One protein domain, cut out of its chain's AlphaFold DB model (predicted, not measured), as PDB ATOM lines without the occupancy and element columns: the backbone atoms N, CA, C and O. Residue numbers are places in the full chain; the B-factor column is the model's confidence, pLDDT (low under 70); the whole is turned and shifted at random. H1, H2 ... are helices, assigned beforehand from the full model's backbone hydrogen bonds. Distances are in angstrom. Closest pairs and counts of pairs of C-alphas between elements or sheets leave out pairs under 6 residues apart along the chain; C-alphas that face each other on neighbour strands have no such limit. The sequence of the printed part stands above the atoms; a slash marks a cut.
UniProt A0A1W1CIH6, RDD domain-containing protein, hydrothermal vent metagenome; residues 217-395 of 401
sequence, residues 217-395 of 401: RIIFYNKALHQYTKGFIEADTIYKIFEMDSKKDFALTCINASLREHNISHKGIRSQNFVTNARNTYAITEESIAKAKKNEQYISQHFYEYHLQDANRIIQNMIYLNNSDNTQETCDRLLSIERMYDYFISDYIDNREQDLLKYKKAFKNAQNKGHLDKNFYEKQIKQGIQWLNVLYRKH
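Overview. This is residues 217 to 395 of the 401 residues of the protein "RDD domain-containing protein" of hydrothermal vent metagenome (UniProt A0A1W1CIH6). A long helix, H2, runs through the middle of a helical body, with H1 folded back along it, H3 and H4 packed across this pair, and H5 and the start of H6 packed on H2 away from H3. H6 then leads away from H2, and H7 folds back along it, so that H6 and H7 form a two-helix arm that makes much of the length. The loop of residues 322 to 327 sticks out. The printed part has 179 residues with seven named helices, H1 to H7 in order, and no named strand; the class is all helix, with mostly crossed helix packing. The whole is compact, with a radius of gyration of the C-alphas of 18.4 A and spans of 55 by 48 by 32 A.

Arrangement. H1, residues 217 to 234, and H2, residues 238 to 261, form a helical hairpin at a shallow tilt of 21 degrees; their closest C-alphas, of Tyr 221 and Ala 251, are 5.0 A apart. H2 is the hub, touching five other helices. H3, residues 267 to 282, touches H1 at a steep tilt of 48 degrees, the same way, with the C-alphas of His 226 and Ala 278 closest at 4.9 A. H4, residues 286 to 301, is about perpendicular to H1 at 81 degrees and touches its residues 232 to 234 alone, closest at the C-alphas of Ile 233 and Ala 292, 4.8 A. H5, residues 308 to 319, touches H2 with the C-alphas of Phe 250 and Ile 315 closest at 6.6 A. H6, residues 337 to 365, touches H2 with its residues 337 to 341 alone, closest at the C-alphas of Lys 247 and Ile 337, 6.2 A. H7, residues 374 to 394, forms a helical hairpin with H6 at a shallow tilt of 27 degrees, with the C-alphas of Phe 363 and Tyr 377 closest at 5.5 A. H3 and H7 are apart. Every O i to N i+4 pair is within hydrogen-bond range in H1, H4 and H5; the counts are 19 of 20 in H2, 8 of 12 in H3, 22 of 25 in H6 and 16 of 17 in H7.

Along the chain. H1 begins at C-alpha 217 (204.967, 170.485, 107.942). H2 is 35.4 A long, H6 41.5 A with a kink of 25 degrees near residue 344, and H7 30.7 A, ending at C-alpha 394 (190.509, 154.096, 88.723).

Size, cuts and confidence. The C-alphas farthest apart, of His 262 and Asn 368, are 56.2 A apart. The printed part has no cut. The link from H5 to H6, 17 residues, is long. The mean pLDDT of the printed part is 83.8, and 33 residues are under 70, among them residues 303 to 312 and 318 to 330.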
ATOM      1  N   ARG A 217     206.102 171.396 108.161       84.62
ATOM      2  CA  ARG A 217     204.967 170.485 107.942       84.62
ATOM      3  C   ARG A 217     203.730 171.266 107.510       84.62
ATOM      4  O   ARG A 217     203.102 170.911 106.513       84.62
ATOM      5  N   ILE A 218     203.408 172.365 108.201       88.00
ATOM      6  CA  ILE A 218     202.264 173.226 107.857       88.00
ATOM      7  C   ILE A 218     202.451 173.819 106.463       88.00
ATOM      8  O   ILE A 218     201.531 173.758 105.651       88.00
ATOM      9  N   ILE A 219     203.644 174.330 106.152       90.12
ATOM     10  CA  ILE A 219     203.958 174.902 104.833       90.12
ATOM     11  C   ILE A 219     203.772 173.852 103.728       90.12
ATOM     12  O   ILE A 219     203.140 174.125 102.702       90.12
ATOM     13  N   PHE A 220     204.282 172.635 103.944       91.62
ATOM     14  CA  PHE A 220     204.136 171.520 103.010       91.62
ATOM     15  C   PHE A 220     202.662 171.187 102.741       91.62
ATOM     16  O   PHE A 220     202.229 171.157 101.584       91.62
ATOM     17  N   TYR A 221     201.866 170.999 103.795       91.12
ATOM     18  CA  TYR A 221     200.452 170.657 103.651       91.12
ATOM     19  C   TYR A 221     199.600 171.831 103.162       91.12
ATOM     20  O   TYR A 221     198.647 171.609 102.423       91.12
ATOM     21  N   ASN A 222     199.960 173.081 103.459       93.44
ATOM     22  CA  ASN A 222     199.284 174.255 102.906       93.44
ATOM     23  C   ASN A 222     199.485 174.349 101.384       93.44
ATOM     24  O   ASN A 222     198.541 174.594 100.632       93.44
ATOM     25  N   LYS A 223     200.695 174.055 100.895       94.81
ATOM     26  CA  LYS A 223     200.951 173.962  99.451       94.81
ATOM     27  C   LYS A 223     200.094 172.876  98.793       94.81
ATOM     28  O   LYS A 223     199.504 173.116  97.739       94.81
ATOM     29  N   ALA A 224     199.991 171.709  99.428       94.31
ATOM     30  CA  ALA A 224     199.134 170.624  98.958       94.31
ATOM     31  C   ALA A 224     197.645 171.025  98.971       94.31
ATOM     32  O   ALA A 224     196.936 170.811  97.988       94.31
ATOM     33  N   LEU A 225     197.185 171.691 100.033       95.12
ATOM     34  CA  LEU A 225     195.822 172.207 100.160       95.12
ATOM     35  C   LEU A 225     195.464 173.140  98.999       95.12
ATOM     36  O   LEU A 225     194.400 172.996  98.395       95.12
ATOM     37  N   HIS A 226     196.362 174.061  98.645       96.50
ATOM     38  CA  HIS A 226     196.197 174.946  97.494       96.50
ATOM     39  C   HIS A 226     196.085 174.168  96.177       96.50
ATOM     40  O   HIS A 226     195.150 174.388  95.403       96.50
ATOM     41  N   GLN A 227     196.993 173.219  95.941       97.44
ATOM     42  CA  GLN A 227     196.981 172.382  94.741       97.44
ATOM     43  C   GLN A 227     195.652 171.630  94.579       97.44
ATOM     44  O   GLN A 227     195.036 171.690  93.512       97.44
ATOM     45  N   TYR A 228     195.184 170.953  95.627       97.12
ATOM     46  CA  TYR A 228     193.956 170.160  95.555       97.12
ATOM     47  C   TYR A 228     192.694 171.018  95.570       97.12
ATOM     48  O   TYR A 228     191.707 170.647  94.945       97.12
ATOM     49  N   THR A 229     192.729 172.210  96.170       96.62
ATOM     50  CA  THR A 229     191.617 173.167  96.068       96.62
ATOM     51  C   THR A 229     191.443 173.671  94.637       96.62
ATOM     52  O   THR A 229     190.320 173.712  94.134       96.62
ATOM     53  N   LYS A 230     192.540 173.982  93.938       97.56
ATOM     54  CA  LYS A 230     192.491 174.301  92.505       97.56
ATOM     55  C   LYS A 230     191.913 173.130  91.703       97.56
ATOM     56  O   LYS A 230     190.970 173.318  90.938       97.56
ATOM     57  N   GLY A 231     192.425 171.920  91.935       97.31
ATOM     58  CA  GLY A 231     191.936 170.705  91.277       97.31
ATOM     59  C   GLY A 231     190.451 170.433  91.539       97.31
ATOM     60  O   GLY A 231     189.735 170.028  90.625       97.31
ATOM     61  N   PHE A 232     189.973 170.711  92.755       96.69
ATOM     62  CA  PHE A 232     188.571 170.595  93.142       96.69
ATOM     63  C   PHE A 232     187.686 171.573  92.370       96.69
ATOM     64  O   PHE A 232     186.641 171.175  91.869       96.69
ATOM     65  N   ILE A 233     188.101 172.835  92.224       96.38
ATOM     66  CA  ILE A 233     187.356 173.834  91.442       96.38
ATOM     67  C   ILE A 233     187.342 173.447  89.959       96.38
ATOM     68  O   ILE A 233     186.324 173.585  89.291       96.38
ATOM     69  N   GLU A 234     188.448 172.925  89.431       96.75
ATOM     70  CA  GLU A 234     188.568 172.534  88.023       96.75
ATOM     71  C   GLU A 234     187.900 171.188  87.696       96.75
ATOM     72  O   GLU A 234     187.676 170.893  86.519       96.75
ATOM     73  N   ALA A 235     187.530 170.392  88.702       96.19
ATOM     74  CA  ALA A 235     186.939 169.074  88.522       96.19
ATOM     75  C   ALA A 235     185.618 169.117  87.734       96.19
ATOM     76  O   ALA A 235     184.746 169.958  87.956       96.19
ATOM     77  N   ASP A 236     185.498 168.189  86.794       94.75
ATOM     78  CA  ASP A 236     184.408 168.037  85.827       94.75
ATOM     79  C   ASP A 236     183.649 166.711  85.990       94.75
ATOM     80  O   ASP A 236     182.507 166.580  85.555       94.75
ATOM     81  N   THR A 237     184.269 165.735  86.653       93.50
ATOM     82  CA  THR A 237     183.690 164.424  86.938       93.50
ATOM     83  C   THR A 237     183.479 164.227  88.430       93.50
ATOM     84  O   THR A 237     184.251 164.704  89.257       93.50
ATOM     85  N   ILE A 238     182.457 163.440  88.768       89.75
ATOM     86  CA  ILE A 238     182.107 163.069  90.147       89.75
ATOM     87  C   ILE A 238     183.314 162.494  90.892       89.75
ATOM     88  O   ILE A 238     183.604 162.890  92.017       89.75
ATOM     89  N   TYR A 239     184.039 161.587  90.236       92.38
ATOM     90  CA  TYR A 239     185.227 160.967  90.803       92.38
ATOM     91  C   TYR A 239     186.314 161.996  91.124       92.38
ATOM     92  O   TYR A 239     186.860 161.982  92.220       92.38
ATOM     93  N   LYS A 240     186.592 162.922  90.200       95.06
ATOM     94  CA  LYS A 240     187.614 163.951  90.405       95.06
ATOM     95  C   LYS A 240     187.216 164.937  91.505       95.06
ATOM     96  O   LYS A 240     188.080 165.364  92.259       95.06
ATOM     97  N   ILE A 241     185.925 165.261  91.634       93.50
ATOM     98  CA  ILE A 241     185.416 166.060  92.760       93.50
ATOM     99  C   ILE A 241     185.710 165.329  94.080       93.50
ATOM    100  O   ILE A 241     186.336 165.910  94.958       93.50
ATOM    101  N   PHE A 242     185.333 164.050  94.189       92.12
ATOM    102  CA  PHE A 242     185.575 163.218  95.375       92.12
ATOM    103  C   PHE A 242     187.067 163.073  95.720       92.12
ATOM    104  O   PHE A 242     187.458 163.236  96.876       92.12
ATOM    105  N   GLU A 243     187.909 162.791  94.726       93.75
ATOM    106  CA  GLU A 243     189.355 162.634  94.893       93.75
ATOM    107  C   GLU A 243     189.997 163.922  95.421       93.75
ATOM    108  O   GLU A 243     190.710 163.899  96.425       93.75
ATOM    109  N   MET A 244     189.726 165.055  94.767       95.94
ATOM    110  CA  MET A 244     190.317 166.340  95.143       95.94
ATOM    111  C   MET A 244     189.811 166.821  96.506       95.94
ATOM    112  O   MET A 244     190.593 167.374  97.275       95.94
ATOM    113  N   ASP A 245     188.536 166.584  96.824       92.75
ATOM    114  CA  ASP A 245     187.957 166.901  98.133       92.75
ATOM    115  C   ASP A 245     188.628 166.093  99.252       92.75
ATOM    116  O   ASP A 245     189.118 166.670 100.219       92.75
ATOM    117  N   SER A 246     188.788 164.781  99.057       90.75
ATOM    118  CA  SER A 246     189.452 163.898 100.028       90.75
ATOM    119  C   SER A 246     190.915 164.300 100.261       90.75
ATOM    120  O   SER A 246     191.380 164.372 101.396       90.75
ATOM    121  N   LYS A 247     191.661 164.607  99.189       93.44
ATOM    122  CA  LYS A 247     193.065 165.052  99.274       93.44
ATOM    123  C   LYS A 247     193.204 166.415  99.961       93.44
ATOM    124  O   LYS A 247     194.128 166.623 100.750       93.44
ATOM    125  N   LYS A 248     192.272 167.335  99.702       93.06
ATOM    126  CA  LYS A 248     192.166 168.619 100.408       93.06
ATOM    127  C   LYS A 248     191.911 168.398 101.907       93.06
ATOM    128  O   LYS A 248     192.568 169.044 102.723       93.06
ATOM    129  N   ASP A 249     191.043 167.455 102.271       89.31
ATOM    130  CA  ASP A 249     190.738 167.127 103.671       89.31
ATOM    131  C   ASP A 249     191.918 166.474 104.406       89.31
ATOM    132  O   ASP A 249     192.167 166.801 105.570       89.31
ATOM    133  N   PHE A 250     192.715 165.634 103.734       88.25
ATOM    134  CA  PHE A 250     193.989 165.145 104.278       88.25
ATOM    135  C   PHE A 250     194.938 166.295 104.618       88.25
ATOM    136  O   PHE A 250     195.452 166.370 105.735       88.25
ATOM    137  N   ALA A 251     195.136 167.221 103.675       90.88
ATOM    138  CA  ALA A 251     196.027 168.359 103.867       90.88
ATOM    139  C   ALA A 251     195.560 169.233 105.038       90.88
ATOM    140  O   ALA A 251     196.348 169.579 105.917       90.88
ATOM    141  N   LEU A 252     194.258 169.522 105.101       89.56
ATOM    142  CA  LEU A 252     193.664 170.279 106.196       89.56
ATOM    143  C   LEU A 252     193.793 169.562 107.546       89.56
ATOM    144  O   LEU A 252     194.035 170.207 108.569       89.56
ATOM    145  N   THR A 253     193.624 168.241 107.571       86.44
ATOM    146  CA  THR A 253     193.739 167.456 108.803       86.44
ATOM    147  C   THR A 253     195.173 167.463 109.322       86.44
ATOM    148  O   THR A 253     195.368 167.710 110.510       86.44
ATOM    149  N   CYS A 254     196.175 167.322 108.451       86.12
ATOM    150  CA  CYS A 254     197.573 167.438 108.864       86.12
ATOM    151  C   CYS A 254     197.949 168.859 109.319       86.12
ATOM    152  O   CYS A 254     198.648 169.006 110.317       86.12
ATOM    153  N   ILE A 255     197.434 169.919 108.675       87.19
ATOM    154  CA  ILE A 255     197.607 171.300 109.176       87.19
ATOM    155  C   ILE A 255     197.023 171.430 110.589       87.19
ATOM    156  O   ILE A 255     197.652 171.993 111.483       87.19
ATOM    157  N   ASN A 256     195.823 170.888 110.813       84.88
ATOM    158  CA  ASN A 256     195.186 170.888 112.128       84.88
ATOM    159  C   ASN A 256     195.993 170.113 113.173       84.88
ATOM    160  O   ASN A 256     196.078 170.572 114.310       84.88
ATOM    161  N   ALA A 257     196.551 168.957 112.810       80.50
ATOM    162  CA  ALA A 257     197.424 168.171 113.671       80.50
ATOM    163  C   ALA A 257     198.648 168.981 114.111       80.50
ATOM    164  O   ALA A 257     198.829 169.201 115.306       80.50
ATOM    165  N   SER A 258     199.394 169.556 113.164       80.88
ATOM    166  CA  SER A 258     200.572 170.369 113.484       80.88
ATOM    167  C   SER A 258     200.219 171.597 114.337       80.88
ATOM    168  O   SER A 258     200.897 171.891 115.315       80.88
ATOM    169  N   LEU A 259     199.103 172.285 114.061       81.56
ATOM    170  CA  LEU A 259     198.648 173.417 114.885       81.56
ATOM    171  C   LEU A 259     198.243 173.017 116.318       81.56
ATOM    172  O   LEU A 259     198.236 173.873 117.209       81.56
ATOM    173  N   ARG A 260     197.866 171.750 116.563       77.25
ATOM    174  CA  ARG A 260     197.534 171.265 117.915       77.25
ATOM    175  C   ARG A 260     198.769 171.185 118.800       77.25
ATOM    176  O   ARG A 260     198.644 171.551 119.966       77.25
ATOM    177  N   GLU A 261     199.906 170.755 118.260       73.00
ATOM    178  CA  GLU A 261     201.169 170.661 119.005       73.00
ATOM    179  C   GLU A 261     201.624 172.024 119.538       73.00
ATOM    180  O   GLU A 261     202.138 172.126 120.648       73.00
ATOM    181  N   HIS A 262     201.326 173.099 118.804       74.88
ATOM    182  CA  HIS A 262     201.640 174.474 119.206       74.88
ATOM    183  C   HIS A 262     200.664 175.075 120.244       74.88
ATOM    184  O   HIS A 262     200.701 176.276 120.502       74.88
ATOM    185  N   ASN A 263     199.767 174.279 120.852       71.25
ATOM    186  CA  ASN A 263     198.823 174.693 121.911       71.25
ATOM    187  C   ASN A 263     197.947 175.923 121.587       71.25
ATOM    188  O   ASN A 263     197.545 176.691 122.465       71.25
ATOM    189  N   ILE A 264     197.576 176.101 120.320       64.69
ATOM    190  CA  ILE A 264     196.786 177.259 119.890       64.69
ATOM    191  C   ILE A 264     195.309 177.082 120.278       64.69
ATOM    192  O   ILE A 264     194.662 176.103 119.905       64.69
ATOM    193  N   SER A 265     194.750 178.057 121.005       56.75
ATOM    194  CA  SER A 265     193.401 178.016 121.602       56.75
ATOM    195  C   SER A 265     192.232 178.126 120.603       56.75
ATOM    196  O   SER A 265     191.115 177.720 120.919       56.75
ATOM    197  N   HIS A 266     192.463 178.609 119.375       59.47
ATOM    198  CA  HIS A 266     191.422 178.861 118.359       59.47
ATOM    199  C   HIS A 266     191.521 177.926 117.135       59.47
ATOM    200  O   HIS A 266     191.609 178.375 115.989       59.47
ATOM    201  N   LYS A 267     191.499 176.610 117.386       58.59
ATOM    202  CA  LYS A 267     191.782 175.543 116.400       58.59
ATOM    203  C   LYS A 267     190.836 175.528 115.187       58.59
ATOM    204  O   LYS A 267     191.301 175.459 114.057       58.59
ATOM    205  N   GLY A 268     189.521 175.628 115.408       59.62
ATOM    206  CA  GLY A 268     188.524 175.479 114.334       59.62
ATOM    207  C   GLY A 268     188.449 176.660 113.362       59.62
ATOM    208  O   GLY A 268     188.249 176.466 112.170       59.62
ATOM    209  N   ILE A 269     188.655 177.884 113.858       60.78
ATOM    210  CA  ILE A 269     188.556 179.099 113.037       60.78
ATOM    211  C   ILE A 269     189.818 179.267 112.177       60.78
ATOM    212  O   ILE A 269     189.726 179.624 111.007       60.78
ATOM    213  N   ARG A 270     191.011 178.963 112.715       71.75
ATOM    214  CA  ARG A 270     192.267 179.141 111.966       71.75
ATOM    215  C   ARG A 270     192.422 178.163 110.807       71.75
ATOM    216  O   ARG A 270     192.871 178.590 109.753       71.75
ATOM    217  N   SER A 271     192.043 176.895 110.945       74.12
ATOM    218  CA  SER A 271     192.182 175.935 109.839       74.12
ATOM    219  C   SER A 271     191.190 176.178 108.704       74.12
ATOM    220  O   SER A 271     191.552 176.061 107.535       74.12
ATOM    221  N   GLN A 272     189.975 176.638 109.013       80.75
ATOM    222  CA  GLN A 272     189.012 177.080 107.998       80.75
ATOM    223  C   GLN A 272     189.531 178.262 107.163       80.75
ATOM    224  O   GLN A 272     189.232 178.350 105.968       80.75
ATOM    225  N   ASN A 273     190.362 179.130 107.747       87.81
ATOM    226  CA  ASN A 273     191.000 180.224 107.015       87.81
ATOM    227  C   ASN A 273     191.953 179.714 105.924       87.81
ATOM    228  O   ASN A 273     191.986 180.303 104.846       87.81
ATOM    229  N   PHE A 274     192.680 178.611 106.151       89.88
ATOM    230  CA  PHE A 274     193.544 178.006 105.127       89.88
ATOM    231  C   PHE A 274     192.725 177.530 103.920       89.88
ATOM    232  O   PHE A 274     193.045 177.876 102.785       89.88
ATOM    233  N   VAL A 275     191.620 176.813 104.158       89.62
ATOM    234  CA  VAL A 275     190.713 176.352 103.087       89.62
ATOM    235  C   VAL A 275     190.115 177.533 102.335       89.62
ATOM    236  O   VAL A 275     190.076 177.541 101.106       89.62
ATOM    237  N   THR A 276     189.665 178.549 103.071       89.25
ATOM    238  CA  THR A 276     189.025 179.723 102.476       89.25
ATOM    239  C   THR A 276     190.016 180.515 101.630       89.25
ATOM    240  O   THR A 276     189.703 180.863 100.496       89.25
ATOM    241  N   ASN A 277     191.242 180.718 102.112       91.56
ATOM    242  CA  ASN A 277     192.301 181.360 101.337       91.56
ATOM    243  C   ASN A 277     192.662 180.564 100.082       91.56
ATOM    244  O   ASN A 277     192.772 181.153  99.006       91.56
ATOM    245  N   ALA A 278     192.812 179.242 100.197       93.88
ATOM    246  CA  ALA A 278     193.075 178.378  99.054       93.88
ATOM    247  C   ALA A 278     191.958 178.500  98.011       93.88
ATOM    248  O   ALA A 278     192.235 178.748  96.839       93.88
ATOM    249  N   ARG A 279     190.689 178.433  98.432       93.75
ATOM    250  CA  ARG A 279     189.534 178.582  97.538       93.75
ATOM    251  C   ARG A 279     189.526 179.945  96.860       93.75
ATOM    252  O   ARG A 279     189.442 180.011  95.639       93.75
ATOM    253  N   ASN A 280     189.657 181.016  97.631       92.50
ATOM    254  CA  ASN A 280     189.567 182.393  97.141       92.50
ATOM    255  C   ASN A 280     190.736 182.759  96.219       92.50
ATOM    256  O   ASN A 280     190.609 183.621  95.356       92.50
ATOM    257  N   THR A 281     191.868 182.068  96.358       94.25
ATOM    258  CA  THR A 281     193.010 182.202  95.446       94.25
ATOM    259  C   THR A 281     192.697 181.673  94.044       94.25
ATOM    260  O   THR A 281     193.251 182.184  93.076       94.25
ATOM    261  N   TYR A 282     191.826 180.667  93.907       94.62
ATOM    262  CA  TYR A 282     191.556 180.011  92.619       94.62
ATOM    263  C   TYR A 282     190.137 180.244  92.081       94.62
ATOM    264  O   TYR A 282     189.913 180.103  90.882       94.62
ATOM    265  N   ALA A 283     189.190 180.642  92.928       91.50
ATOM    266  CA  ALA A 283     187.826 181.002  92.554       91.50
ATOM    267  C   ALA A 283     187.694 182.528  92.380       91.50
ATOM    268  O   ALA A 283     187.039 183.195  93.180       91.50
ATOM    269  N   ILE A 284     188.363 183.078  91.361       90.38
ATOM    270  CA  ILE A 284     188.451 184.528  91.105       90.38
ATOM    271  C   ILE A 284     187.364 185.001  90.129       90.38
ATOM    272  O   ILE A 284     186.761 186.055  90.318       90.38
ATOM    273  N   THR A 285     187.124 184.241  89.058       91.81
ATOM    274  CA  THR A 285     186.141 184.586  88.017       91.81
ATOM    275  C   THR A 285     184.751 184.094  88.398       91.81
ATOM    276  O   THR A 285     184.627 183.082  89.091       91.81
ATOM    277  N   GLU A 286     183.694 184.734  87.890       88.38
ATOM    278  CA  GLU A 286     182.311 184.283  88.122       88.38
ATOM    279  C   GLU A 286     182.104 182.808  87.749       88.38
ATOM    280  O   GLU A 286     181.451 182.071  88.485       88.38
ATOM    281  N   GLU A 287     182.725 182.352  86.657       92.44
ATOM    282  CA  GLU A 287     182.691 180.952  86.229       92.44
ATOM    283  C   GLU A 287     183.338 180.023  87.265       92.44
ATOM    284  O   GLU A 287     182.732 179.035  87.683       92.44
ATOM    285  N   SER A 288     184.548 180.351  87.728       91.69
ATOM    286  CA  SER A 288     185.257 179.547  88.731       91.69
ATOM    287  C   SER A 288     184.540 179.541  90.086       91.69
ATOM    288  O   SER A 288     184.487 178.501  90.742       91.69
ATOM    289  N   ILE A 289     183.905 180.653  90.475       90.56
ATOM    290  CA  ILE A 289     183.069 180.754  91.680       90.56
ATOM    291  C   ILE A 289     181.821 179.884  91.532       90.56
ATOM    292  O   ILE A 289     181.480 179.131  92.445       90.56
ATOM    293  N   ALA A 290     181.138 179.952  90.387       90.12
ATOM    294  CA  ALA A 290     179.968 179.124  90.115       90.12
ATOM    295  C   ALA A 290     180.327 177.633  90.132       90.12
ATOM    296  O   ALA A 290     179.592 176.828  90.706       90.12
ATOM    297  N   LYS A 291     181.483 177.267  89.571       93.31
ATOM    298  CA  LYS A 291     181.983 175.891  89.569       93.31
ATOM    299  C   LYS A 291     182.369 175.412  90.970       93.31
ATOM    300  O   LYS A 291     181.950 174.327  91.364       93.31
ATOM    301  N   ALA A 292     183.060 176.240  91.755       91.69
ATOM    302  CA  ALA A 292     183.363 175.957  93.158       91.69
ATOM    303  C   ALA A 292     182.080 175.696  93.963       91.69
ATOM    304  O   ALA A 292     181.954 174.645  94.588       91.69
ATOM    305  N   LYS A 293     181.090 176.597  93.868       90.38
ATOM    306  CA  LYS A 293     179.783 176.458  94.534       90.38
ATOM    307  C   LYS A 293     179.043 175.199  94.094       90.38
ATOM    308  O   LYS A 293     178.478 174.498  94.926       90.38
ATOM    309  N   LYS A 294     179.057 174.891  92.794       92.00
ATOM    310  CA  LYS A 294     178.446 173.674  92.249       92.00
ATOM    311  C   LYS A 294     179.095 172.418  92.833       92.00
ATOM    312  O   LYS A 294     178.376 171.496  93.208       92.00
ATOM    313  N   ASN A 295     180.421 172.386  92.937       93.44
ATOM    314  CA  ASN A 295     181.150 171.240  93.478       93.44
ATOM    315  C   ASN A 295     180.948 171.105  94.999       93.44
ATOM    316  O   ASN A 295     180.699 170.001  95.478       93.44
ATOM    317  N   GLU A 296     180.949 172.212  95.751       89.12
ATOM    318  CA  GLU A 296     180.596 172.237  97.183       89.12
ATOM    319  C   GLU A 296     179.159 171.729  97.415       89.12
ATOM    320  O   GLU A 296     178.919 170.866  98.264       89.12
ATOM    321  N   GLN A 297     178.196 172.204  96.619       87.25
ATOM    322  CA  GLN A 297     176.804 171.754  96.680       87.25
ATOM    323  C   GLN A 297     176.676 170.268  96.335       87.25
ATOM    324  O   GLN A 297     175.918 169.550  96.985       87.25
ATOM    325  N   TYR A 298     177.420 169.798  95.334       86.44
ATOM    326  CA  TYR A 298     177.430 168.398  94.937       86.44
ATOM    327  C   TYR A 298     177.884 167.490  96.084       86.44
ATOM    328  O   TYR A 298     177.177 166.540  96.427       86.44
ATOM    329  N   ILE A 299     179.019 167.827  96.706       84.25
ATOM    330  CA  ILE A 299     179.556 167.135  97.882       84.25
ATOM    331  C   ILE A 299     178.535 167.126  99.023       84.25
ATOM    332  O   ILE A 299     178.271 166.071  99.590       84.25
ATOM    333  N   SER A 300     177.898 168.265  99.313       79.44
ATOM    334  CA  SER A 300     176.885 168.371 100.369       79.44
ATOM    335  C   SER A 300     175.649 167.500 100.105       79.44
ATOM    336  O   SER A 300     175.193 166.786 100.996       79.44
ATOM    337  N   GLN A 301     175.121 167.513  98.879       78.75
ATOM    338  CA  GLN A 301     173.918 166.752  98.519       78.75
ATOM    339  C   GLN A 301     174.145 165.242  98.537       78.75
ATOM    340  O   GLN A 301     173.257 164.486  98.923       78.75
ATOM    341  N   HIS A 302     175.340 164.808  98.151       76.81
ATOM    342  CA  HIS A 302     175.693 163.394  98.074       76.81
ATOM    343  C   HIS A 302     176.563 162.961  99.258       76.81
ATOM    344  O   HIS A 302     177.149 161.881  99.245       76.81
ATOM    345  N   PHE A 303     176.623 163.781 100.310       63.94
ATOM    346  CA  PHE A 303     177.460 163.551 101.482       63.94
ATOM    347  C   PHE A 303     177.180 162.196 102.141       63.94
ATOM    348  O   PHE A 303     178.100 161.491 102.560       63.94
ATOM    349  N   TYR A 304     175.899 161.818 102.173       53.25
ATOM    350  CA  TYR A 304     175.431 160.522 102.655       53.25
ATOM    351  C   TYR A 304     175.630 159.398 101.632       53.25
ATOM    352  O   TYR A 304     175.965 158.293 102.036       53.25
ATOM    353  N   GLU A 305     175.489 159.666 100.329       54.09
ATOM    354  CA  GLU A 305     175.705 158.656  99.276       54.09
ATOM    355  C   GLU A 305     177.187 158.251  99.162       54.09
ATOM    356  O   GLU A 305     177.501 157.095  98.888       54.09
ATOM    357  N   TYR A 306     178.110 159.173  99.456       54.09
ATOM    358  CA  TYR A 306     179.552 158.912  99.491       54.09
ATOM    359  C   TYR A 306     180.083 158.573 100.888       54.09
ATOM    360  O   TYR A 306     181.279 158.325 101.034       54.09
ATOM    361  N   HIS A 307     179.212 158.560 101.904       61.44
ATOM    362  CA  HIS A 307     179.545 158.528 103.329       61.44
ATOM    363  C   HIS A 307     180.858 159.256 103.644       61.44
ATOM    364  O   HIS A 307     181.839 158.658 104.092       61.44
ATOM    365  N   LEU A 308     180.880 160.571 103.441       60.91
ATOM    366  CA  LEU A 308     182.026 161.400 103.827       60.91
ATOM    367  C   LEU A 308     182.344 161.303 105.328       60.91
ATOM    368  O   LEU A 308     183.462 161.579 105.737       60.91
ATOM    369  N   GLN A 309     181.403 160.840 106.158       62.66
ATOM    370  CA  GLN A 309     181.681 160.440 107.542       62.66
ATOM    371  C   GLN A 309     182.645 159.259 107.641       62.66
ATOM    372  O   GLN A 309     183.514 159.274 108.503       62.66
ATOM    373  N   ASP A 310     182.520 158.255 106.772       66.69
ATOM    374  CA  ASP A 310     183.473 157.151 106.716       66.69
ATOM    375  C   ASP A 310     184.799 157.634 106.152       66.69
ATOM    376  O   ASP A 310     185.835 157.266 106.688       66.69
ATOM    377  N   ALA A 311     184.776 158.517 105.147       64.12
ATOM    378  CA  ALA A 311     186.000 159.101 104.624       64.12
ATOM    379  C   ALA A 311     186.760 159.873 105.713       64.12
ATOM    380  O   ALA A 311     187.920 159.585 105.991       64.12
ATOM    381  N   ASN A 312     186.063 160.766 106.416       67.94
ATOM    382  CA  ASN A 312     186.594 161.493 107.558       67.94
ATOM    383  C   ASN A 312     187.023 160.556 108.682       67.94
ATOM    384  O   ASN A 312     188.088 160.754 109.247       67.94
ATOM    385  N   ARG A 313     186.258 159.508 109.002       73.50
ATOM    386  CA  ARG A 313     186.656 158.527 110.020       73.50
ATOM    387  C   ARG A 313     187.933 157.799 109.621       73.50
ATOM    388  O   ARG A 313     188.787 157.619 110.473       73.50
ATOM    389  N   ILE A 314     188.080 157.391 108.363       67.50
ATOM    390  CA  ILE A 314     189.290 156.732 107.859       67.50
ATOM    391  C   ILE A 314     190.473 157.703 107.927       67.50
ATOM    392  O   ILE A 314     191.495 157.355 108.501       67.50
ATOM    393  N   ILE A 315     190.310 158.940 107.442       69.25
ATOM    394  CA  ILE A 315     191.323 160.006 107.523       69.25
ATOM    395  C   ILE A 315     191.752 160.233 108.980       69.25
ATOM    396  O   ILE A 315     192.939 160.230 109.296       69.25
ATOM    397  N   GLN A 316     190.784 160.392 109.884       70.44
ATOM    398  CA  GLN A 316     191.034 160.620 111.304       70.44
ATOM    399  C   GLN A 316     191.648 159.391 111.971       70.44
ATOM    400  O   GLN A 316     192.534 159.561 112.788       70.44
ATOM    401  N   ASN A 317     191.243 158.171 111.618       71.31
ATOM    402  CA  ASN A 317     191.857 156.952 112.140       71.31
ATOM    403  C   ASN A 317     193.296 156.803 111.647       71.31
ATOM    404  O   ASN A 317     194.145 156.402 112.424       71.31
ATOM    405  N   MET A 318     193.583 157.136 110.385       67.94
ATOM    406  CA  MET A 318     194.937 157.092 109.827       67.94
ATOM    407  C   MET A 318     195.861 158.116 110.480       67.94
ATOM    408  O   MET A 318     197.049 157.850 110.647       67.94
ATOM    409  N   ILE A 319     195.335 159.289 110.820       68.56
ATOM    410  CA  ILE A 319     196.123 160.382 111.390       68.56
ATOM    411  C   ILE A 319     196.209 160.246 112.917       68.56
ATOM    412  O   ILE A 319     197.301 160.277 113.465       68.56
ATOM    413  N   TYR A 320     195.097 159.972 113.595       65.94
ATOM    414  CA  TYR A 320     194.975 159.890 115.052       65.94
ATOM    415  C   TYR A 320     194.810 158.451 115.561       65.94
ATOM    416  O   TYR A 320     193.864 158.150 116.297       65.94
ATOM    417  N   LEU A 321     195.735 157.552 115.208       49.31
ATOM    418  CA  LEU A 321     195.829 156.235 115.847       49.31
ATOM    419  C   LEU A 321     196.130 156.400 117.346       49.31
ATOM    420  O   LEU A 321     197.280 156.448 117.748       49.31
ATOM    421  N   ASN A 322     195.060 156.437 118.142       43.44
ATOM    422  CA  ASN A 322     194.985 156.245 119.589       43.44
ATOM    423  C   ASN A 322     195.862 157.168 120.466       43.44
ATOM    424  O   ASN A 322     197.083 157.166 120.405       43.44
ATOM    425  N   ASN A 323     195.211 157.889 121.384       49.75
ATOM    426  CA  ASN A 323     195.831 158.632 122.488       49.75
ATOM    427  C   ASN A 323     196.599 157.702 123.456       49.75
ATOM    428  O   ASN A 323     196.163 157.474 124.586       49.75
ATOM    429  N   SER A 324     197.738 157.165 123.044       41.47
ATOM    430  CA  SER A 324     198.746 156.642 123.956       41.47
ATOM    431  C   SER A 324     200.105 157.057 123.433       41.47
ATOM    432  O   SER A 324     200.453 156.739 122.295       41.47
ATOM    433  N   ASP A 325     200.831 157.784 124.273       49.59
ATOM    434  CA  ASP A 325     202.224 158.163 124.099       49.59
ATOM    435  C   ASP A 325     203.014 157.080 123.333       49.59
ATOM    436  O   ASP A 325     202.927 155.902 123.681       49.59
ATOM    437  N   ASN A 326     203.782 157.492 122.311       44.31
ATOM    438  CA  ASN A 326     204.746 156.716 121.499       44.31
ATOM    439  C   ASN A 326     204.389 156.159 120.096       44.31
ATOM    440  O   ASN A 326     205.154 155.337 119.585       44.31
ATOM    441  N   THR A 327     203.374 156.644 119.367       44.66
ATOM    442  CA  THR A 327     203.289 156.351 117.911       44.66
ATOM    443  C   THR A 327     203.285 157.609 117.044       44.66
ATOM    444  O   THR A 327     202.375 158.420 117.084       44.66
ATOM    445  N   GLN A 328     204.367 157.762 116.281       51.81
ATOM    446  CA  GLN A 328     204.674 158.851 115.351       51.81
ATOM    447  C   GLN A 328     203.540 159.049 114.327       51.81
ATOM    448  O   GLN A 328     203.260 158.125 113.555       51.81
ATOM    449  N   GLU A 329     202.904 160.228 114.336       63.22
ATOM    450  CA  GLU A 329     201.694 160.552 113.570       63.22
ATOM    451  C   GLU A 329     201.945 160.374 112.057       63.22
ATOM    452  O   GLU A 329     203.032 160.660 111.547       63.22
ATOM    453  N   THR A 330     200.957 159.905 111.287       68.12
ATOM    454  CA  THR A 330     201.075 159.740 109.817       68.12
ATOM    455  C   THR A 330     201.538 161.038 109.136       68.12
ATOM    456  O   THR A 330     202.339 161.003 108.198       68.12
ATOM    457  N   CYS A 331     201.100 162.188 109.660       73.81
ATOM    458  CA  CYS A 331     201.522 163.506 109.197       73.81
ATOM    459  C   CYS A 331     202.971 163.862 109.597       73.81
ATOM    460  O   CYS A 331     203.641 164.549 108.821       73.81
ATOM    461  N   ASP A 332     203.480 163.359 110.733       68.88
ATOM    462  CA  ASP A 332     204.853 163.591 111.226       68.88
ATOM    463  C   ASP A 332     205.911 162.908 110.373       68.88
ATOM    464  O   ASP A 332     207.046 163.370 110.267       68.88
ATOM    465  N   ARG A 333     205.533 161.814 109.709       72.75
ATOM    466  CA  ARG A 333     206.387 161.141 108.724       72.75
ATOM    467  C   ARG A 333     206.452 161.885 107.386       72.75
ATOM    468  O   ARG A 333     207.081 161.373 106.462       72.75
ATOM    469  N   LEU A 334     205.801 163.052 107.271       67.75
ATOM    470  CA  LEU A 334     205.710 163.860 106.048       67.75
ATOM    471  C   LEU A 334     205.276 163.032 104.829       67.75
ATOM    472  O   LEU A 334     205.795 163.192 103.722       67.75
ATOM    473  N   LEU A 335     204.333 162.106 105.031       78.31
ATOM    474  CA  LEU A 335     203.795 161.329 103.922       78.31
ATOM    475  C   LEU A 335     203.142 162.274 102.910       78.31
ATOM    476  O   LEU A 335     202.445 163.225 103.266       78.31
ATOM    477  N   SER A 336     203.365 162.014 101.623       87.94
ATOM    478  CA  SER A 336     202.668 162.768 100.590       87.94
ATOM    479  C   SER A 336     201.164 162.510 100.691       87.94
ATOM    480  O   SER A 336     200.722 161.405 101.016       87.94
ATOM    481  N   ILE A 337     200.370 163.532 100.370       88.81
ATOM    482  CA  ILE A 337     198.907 163.412 100.323       88.81
ATOM    483  C   ILE A 337     198.471 162.324  99.337       88.81
ATOM    484  O   ILE A 337     197.516 161.608  99.609       88.81
ATOM    485  N   GLU A 338     199.209 162.137  98.242       91.19
ATOM    486  CA  GLU A 338     199.001 161.029  97.301       91.19
ATOM    487  C   GLU A 338     199.114 159.664  97.990       91.19
ATOM    488  O   GLU A 338     198.209 158.845  97.891       91.19
ATOM    489  N   ARG A 339     200.174 159.445  98.776       88.44
ATOM    490  CA  ARG A 339     200.374 158.171  99.468       88.44
ATOM    491  C   ARG A 339     199.320 157.929 100.549       88.44
ATOM    492  O   ARG A 339     198.886 156.796 100.726       88.44
ATOM    493  N   MET A 340     198.901 158.973 101.264       86.81
ATOM    494  CA  MET A 340     197.771 158.873 102.198       86.81
ATOM    495  C   MET A 340     196.472 158.524 101.467       86.81
ATOM    496  O   MET A 340     195.732 157.652 101.918       86.81
ATOM    497  N   TYR A 341     196.229 159.151 100.316       90.44
ATOM    498  CA  TYR A 341     195.068 158.870  99.483       90.44
ATOM    499  C   TYR A 341     195.061 157.425  98.961       90.44
ATOM    500  O   TYR A 341     194.007 156.798  98.958       90.44
ATOM    501  N   ASP A 342     196.218 156.864  98.600       90.00
ATOM    502  CA  ASP A 342     196.334 155.469  98.155       90.00
ATOM    503  C   ASP A 342     195.948 154.460  99.246       90.00
ATOM    504  O   ASP A 342     195.281 153.462  98.966       90.00
ATOM    505  N   TYR A 343     196.343 154.705 100.500       85.44
ATOM    506  CA  TYR A 343     195.890 153.874 101.621       85.44
ATOM    507  C   TYR A 343     194.389 154.049 101.846       85.44
ATOM    508  O   TYR A 343     193.646 153.077 101.972       85.44
ATOM    509  N   PHE A 344     193.936 155.299 101.848       88.19
ATOM    510  CA  PHE A 344     192.544 155.652 102.071       88.19
ATOM    511  C   PHE A 344     191.592 155.035 101.067       88.19
ATOM    512  O   PHE A 344     190.547 154.525 101.456       88.19
ATOM    513  N   ILE A 345     191.930 155.097  99.782       90.88
ATOM    514  CA  ILE A 345     191.020 154.660  98.734       90.88
ATOM    515  C   ILE A 345     190.821 153.147  98.784       90.88
ATOM    516  O   ILE A 345     189.716 152.681  98.521       90.88
ATOM    517  N   SER A 346     191.849 152.399  99.202       89.69
ATOM    518  CA  SER A 346     191.752 150.962  99.463       89.69
ATOM    519  C   SER A 346     190.742 150.680 100.578       89.69
ATOM    520  O   SER A 346     189.732 150.024 100.336       89.69
ATOM    521  N   ASP A 347     190.942 151.267 101.762       86.88
ATOM    522  CA  ASP A 347     190.047 151.077 102.914       86.88
ATOM    523  C   ASP A 347     188.618 151.572 102.626       86.88
ATOM    524  O   ASP A 347     187.621 151.018 103.100       86.88
ATOM    525  N   TYR A 348     188.494 152.649 101.852       89.31
ATOM    526  CA  TYR A 348     187.211 153.206 101.453       89.31
ATOM    527  C   TYR A 348     186.447 152.252 100.526       89.31
ATOM    528  O   TYR A 348     185.246 152.050 100.724       89.31
ATOM    529  N   ILE A 349     187.123 151.642  99.546       91.31
ATOM    530  CA  ILE A 349     186.527 150.637  98.655       91.31
ATOM    531  C   ILE A 349     186.038 149.432  99.463       91.31
ATOM    532  O   ILE A 349     184.874 149.053  99.315       91.31
ATOM    533  N   ASP A 350     186.857 148.901 100.372       89.94
ATOM    534  CA  ASP A 350     186.489 147.747 101.202       89.94
ATOM    535  C   ASP A 350     185.246 148.046 102.053       89.94
ATOM    536  O   ASP A 350     184.287 147.269 102.097       89.94
ATOM    537  N   ASN A 351     185.194 149.228 102.673       88.94
ATOM    538  CA  ASN A 351     184.017 149.665 103.425       88.94
ATOM    539  C   ASN A 351     182.764 149.758 102.539       88.94
ATOM    540  O   ASN A 351     181.671 149.361 102.960       88.94
ATOM    541  N   ARG A 352     182.903 150.226 101.293       89.75
ATOM    542  CA  ARG A 352     181.799 150.285 100.324       89.75
ATOM    543  C   ARG A 352     181.319 148.911  99.881       89.75
ATOM    544  O   ARG A 352     180.107 148.722  99.740       89.75
ATOM    545  N   GLU A 353     182.211 147.944  99.717       92.50
ATOM    546  CA  GLU A 353     181.815 146.557  99.475       92.50
ATOM    547  C   GLU A 353     181.015 145.988 100.651       92.50
ATOM    548  O   GLU A 353     179.949 145.397 100.450       92.50
ATOM    549  N   GLN A 354     181.478 146.212 101.884       91.75
ATOM    550  CA  GLN A 354     180.785 145.738 103.084       91.75
ATOM    551  C   GLN A 354     179.394 146.354 103.228       91.75
ATOM    552  O   GLN A 354     178.429 145.654 103.549       91.75
ATOM    553  N   ASP A 355     179.250 147.648 102.951       89.81
ATOM    554  CA  ASP A 355     177.943 148.303 102.988       89.81
ATOM    555  C   ASP A 355     177.015 147.780 101.893       89.81
ATOM    556  O   ASP A 355     175.847 147.487 102.162       89.81
ATOM    557  N   LEU A 356     177.533 147.535 100.686       93.25
ATOM    558  CA  LEU A 356     176.764 146.899  99.621       93.25
ATOM    559  C   LEU A 356     176.270 145.499 100.030       93.25
ATOM    560  O   LEU A 356     175.121 145.143  99.749       93.25
ATOM    561  N   LEU A 357     177.098 144.703 100.715       95.06
ATOM    562  CA  LEU A 357     176.697 143.398 101.251       95.06
ATOM    563  C   LEU A 357     175.604 143.531 102.320       95.06
ATOM    564  O   LEU A 357     174.618 142.784 102.281       95.06
ATOM    565  N   LYS A 358     175.721 144.505 103.231       93.69
ATOM    566  CA  LYS A 358     174.684 144.804 104.235       93.69
ATOM    567  C   LYS A 358     173.366 145.197 103.571       93.69
ATOM    568  O   LYS A 358     172.330 144.642 103.938       93.69
ATOM    569  N   TYR A 359     173.389 146.074 102.565       93.75
ATOM    570  CA  TYR A 359     172.184 146.471 101.832       93.75
ATOM    571  C   TYR A 359     171.543 145.292 101.097       93.75
ATOM    572  O   TYR A 359     170.333 145.100 101.199       93.75
ATOM    573  N   LYS A 360     172.335 144.437 100.435       95.12
ATOM    574  CA  LYS A 360     171.834 143.202  99.801       95.12
ATOM    575  C   LYS A 360     171.187 142.251 100.812       95.12
ATOM    576  O   LYS A 360     170.168 141.634 100.505       95.12
ATOM    577  N   LYS A 361     171.753 142.122 102.017       95.50
ATOM    578  CA  LYS A 361     171.176 141.307 103.097       95.50
ATOM    579  C   LYS A 361     169.875 141.916 103.627       95.50
ATOM    580  O   LYS A 361     168.903 141.189 103.799       95.50
ATOM    581  N   ALA A 362     169.842 143.231 103.842       93.38
ATOM    582  CA  ALA A 362     168.659 143.943 104.316       93.38
ATOM    583  C   ALA A 362     167.506 143.892 103.300       93.38
ATOM    584  O   ALA A 362     166.374 143.618 103.686       93.38
ATOM    585  N   PHE A 363     167.800 144.031 102.002       95.06
ATOM    586  CA  PHE A 363     166.820 143.926 100.915       95.06
ATOM    587  C   PHE A 363     166.030 142.608 100.945       95.06
ATOM    588  O   PHE A 363     164.816 142.613 100.748       95.06
ATOM    589  N   LYS A 364     166.692 141.479 101.249       93.50
ATOM    590  CA  LYS A 364     166.036 140.159 101.347       93.50
ATOM    591  C   LYS A 364     164.953 140.115 102.428       93.50
ATOM    592  O   LYS A 364     163.962 139.413 102.259       93.50
ATOM    593  N   ASN A 365     165.141 140.877 103.503       91.81
ATOM    594  CA  ASN A 365     164.261 140.893 104.669       91.81
ATOM    595  C   ASN A 365     163.314 142.108 104.684       91.81
ATOM    596  O   ASN A 365     162.517 142.249 105.611       91.81
ATOM    597  N   ALA A 366     163.402 142.998 103.692       90.50
ATOM    598  CA  ALA A 366     162.648 144.244 103.659       90.50
ATOM    599  C   ALA A 366     161.178 144.025 103.270       90.50
ATOM    600  O   ALA A 366     160.845 143.206 102.409       90.50
ATOM    601  N   GLN A 367     160.289 144.805 103.889       88.75
ATOM    602  CA  GLN A 367     158.862 144.817 103.562       88.75
ATOM    603  C   GLN A 367     158.596 145.583 102.253       88.75
ATOM    604  O   GLN A 367     159.412 146.381 101.796       88.75
ATOM    605  N   ASN A 368     157.429 145.356 101.641       85.62
ATOM    606  CA  ASN A 368     157.059 145.996 100.370       85.62
ATOM    607  C   ASN A 368     156.587 147.460 100.521       85.62
ATOM    608  O   ASN A 368     156.380 148.126  99.512       85.62
ATOM    609  N   LYS A 369     156.351 147.947 101.748       77.00
ATOM    610  CA  LYS A 369     155.916 149.323 102.041       77.00
ATOM    611  C   LYS A 369     156.578 149.810 103.332       77.00
ATOM    612  O   LYS A 369     156.723 149.026 104.264       77.00
ATOM    613  N   GLY A 370     156.933 151.094 103.392       82.31
ATOM    614  CA  GLY A 370     157.587 151.729 104.542       82.31
ATOM    615  C   GLY A 370     158.796 152.570 104.124       82.31
ATOM    616  O   GLY A 370     159.154 152.608 102.955       82.31
ATOM    617  N   HIS A 371     159.435 153.252 105.076       76.00
ATOM    618  CA  HIS A 371     160.601 154.103 104.786       76.00
ATOM    619  C   HIS A 371     161.877 153.324 104.423       76.00
ATOM    620  O   HIS A 371     162.741 153.858 103.737       76.00
ATOM    621  N   LEU A 372     161.990 152.073 104.873       88.00
ATOM    622  CA  LEU A 372     163.075 151.142 104.544       88.00
ATOM    623  C   LEU A 372     162.495 149.941 103.788       88.00
ATOM    624  O   LEU A 372     162.625 148.791 104.206       88.00
ATOM    625  N   ASP A 373     161.751 150.231 102.725       91.12
ATOM    626  CA  ASP A 373     161.141 149.216 101.876       91.12
ATOM    627  C   ASP A 373     162.132 148.652 100.845       91.12
ATOM    628  O   ASP A 373     163.293 149.063 100.737       91.12
ATOM    629  N   LYS A 374     161.672 147.671 100.066       92.56
ATOM    630  CA  LYS A 374     162.476 147.085  98.986       92.56
ATOM    631  C   LYS A 374     162.960 148.120  97.967       92.56
ATOM    632  O   LYS A 374     164.110 148.026  97.550       92.56
ATOM    633  N   ASN A 375     162.140 149.113  97.615       92.12
ATOM    634  CA  ASN A 375     162.509 150.139  96.635       92.12
ATOM    635  C   ASN A 375     163.681 150.995  97.132       92.12
ATOM    636  O   ASN A 375     164.603 151.292  96.370       92.12
ATOM    637  N   PHE A 376     163.672 151.362  98.417       92.50
ATOM    638  CA  PHE A 376     164.781 152.069  99.048       92.50
ATOM    639  C   PHE A 376     166.086 151.276  98.917       92.50
ATOM    640  O   PHE A 376     167.077 151.790  98.395       92.50
ATOM    641  N   TYR A 377     166.089 150.013  99.348       92.56
ATOM    642  CA  TYR A 377     167.293 149.183  99.311       92.56
ATOM    643  C   TYR A 377     167.754 148.868  97.884       92.56
ATOM    644  O   TYR A 377     168.956 148.863  97.627       92.56
ATOM    645  N   GLU A 378     166.835 148.658  96.942       94.19
ATOM    646  CA  GLU A 378     167.164 148.473  95.527       94.19
ATOM    647  C   GLU A 378     167.888 149.699  94.956       94.19
ATOM    648  O   GLU A 378     168.928 149.559  94.303       94.19
ATOM    649  N   LYS A 379     167.397 150.908  95.269       92.44
ATOM    650  CA  LYS A 379     168.055 152.161  94.886       92.44
ATOM    651  C   LYS A 379     169.477 152.242  95.458       92.44
ATOM    652  O   LYS A 379     170.407 152.495  94.692       92.44
ATOM    653  N   GLN A 380     169.651 151.967  96.753       90.94
ATOM    654  CA  GLN A 380     170.965 151.999  97.415       90.94
ATOM    655  C   GLN A 380     171.943 150.975  96.821       90.94
ATOM    656  O   GLN A 380     173.094 151.300  96.538       90.94
ATOM    657  N   ILE A 381     171.484 149.748  96.552       93.88
ATOM    658  CA  ILE A 381     172.296 148.698  95.918       93.88
ATOM    659  C   ILE A 381     172.749 149.137  94.524       93.88
ATOM    660  O   ILE A 381     173.925 148.993  94.183       93.88
ATOM    661  N   LYS A 382     171.835 149.686  93.714       94.44
ATOM    662  CA  LYS A 382     172.147 150.150  92.357       94.44
ATOM    663  C   LYS A 382     173.167 151.290  92.374       94.44
ATOM    664  O   LYS A 382     174.140 151.225  91.626       94.44
ATOM    665  N   GLN A 383     172.969 152.290  93.235       90.62
ATOM    666  CA  GLN A 383     173.904 153.407  93.407       90.62
ATOM    667  C   GLN A 383     175.278 152.914  93.888       90.62
ATOM    668  O   GLN A 383     176.293 153.257  93.284       90.62
ATOM    669  N   GLY A 384     175.316 152.031  94.892       90.31
ATOM    670  CA  GLY A 384     176.557 151.460  95.422       90.31
ATOM    671  C   GLY A 384     177.357 150.676  94.378       90.31
ATOM    672  O   GLY A 384     178.567 150.861  94.267       90.31
ATOM    673  N   ILE A 385     176.694 149.860  93.549       94.12
ATOM    674  CA  ILE A 385     177.349 149.140  92.440       94.12
ATOM    675  C   ILE A 385     177.906 150.119  91.403       94.12
ATOM    676  O   ILE A 385     179.037 149.958  90.946       94.12
ATOM    677  N   GLN A 386     177.123 151.128  91.011       92.94
ATOM    678  CA  GLN A 386     177.572 152.132  90.046       92.94
ATOM    679  C   GLN A 386     178.809 152.876  90.554       92.94
ATOM    680  O   GLN A 386     179.759 153.050  89.791       92.94
ATOM    681  N   TRP A 387     178.826 153.252  91.832       90.94
ATOM    682  CA  TRP A 387     179.959 153.941  92.437       90.94
ATOM    683  C   TRP A 387     181.200 153.052  92.552       90.94
ATOM    684  O   TRP A 387     182.264 153.444  92.079       90.94
ATOM    685  N   LEU A 388     181.067 151.822  93.061       92.25
ATOM    686  CA  LEU A 388     182.177 150.859  93.113       92.25
ATOM    687  C   LEU A 388     182.780 150.599  91.727       92.25
ATOM    688  O   LEU A 388     183.996 150.546  91.584       92.25
ATOM    689  N   ASN A 389     181.957 150.522  90.678       93.94
ATOM    690  CA  ASN A 389     182.457 150.385  89.308       93.94
ATOM    691  C   ASN A 389     183.294 151.591  88.856       93.94
ATOM    692  O   ASN A 389     184.261 151.416  88.116       93.94
ATOM    693  N   VAL A 390     182.934 152.811  89.269       92.81
ATOM    694  CA  VAL A 390     183.753 154.006  89.010       92.81
ATOM    695  C   VAL A 390     185.083 153.906  89.758       92.81
ATOM    696  O   VAL A 390     186.125 154.154  89.149       92.81
ATOM    697  N   LEU A 391     185.055 153.488  91.027       92.12
ATOM    698  CA  LEU A 391     186.256 153.321  91.848       92.12
ATOM    699  C   LEU A 391     187.200 152.263  91.268       92.12
ATOM    700  O   LEU A 391     188.357 152.580  91.029       92.12
ATOM    701  N   TYR A 392     186.721 151.065  90.920       94.00
ATOM    702  CA  TYR A 392     187.577 150.003  90.367       94.00
ATOM    703  C   TYR A 392     188.200 150.334  89.016       94.00
ATOM    704  O   TYR A 392     189.287 149.852  88.707       94.00
ATOM    705  N   ARG A 393     187.539 151.158  88.196       93.62
ATOM    706  CA  ARG A 393     188.138 151.638  86.939       93.62
ATOM    707  C   ARG A 393     189.357 152.524  87.184       93.62
ATOM    708  O   ARG A 393     190.201 152.630  86.302       93.62
ATOM    709  N   LYS A 394     189.413 153.201  88.333       93.31
ATOM    710  CA  LYS A 394     190.509 154.096  88.723       93.31
ATOM    711  C   LYS A 394     191.536 153.400  89.616       93.31
ATOM    712  O   LYS A 394     192.727 153.616  89.436       93.31
ATOM    713  N   HIS A 395     191.066 152.533  90.505       92.00
ATOM    714  CA  HIS A 395     191.834 151.786  91.492       92.00
ATOM    715  C   HIS A 395     191.451 150.300  91.416       92.00
ATOM    716  O   HIS A 395     190.590 149.844  92.174       92.00
TER     717      HIS A 395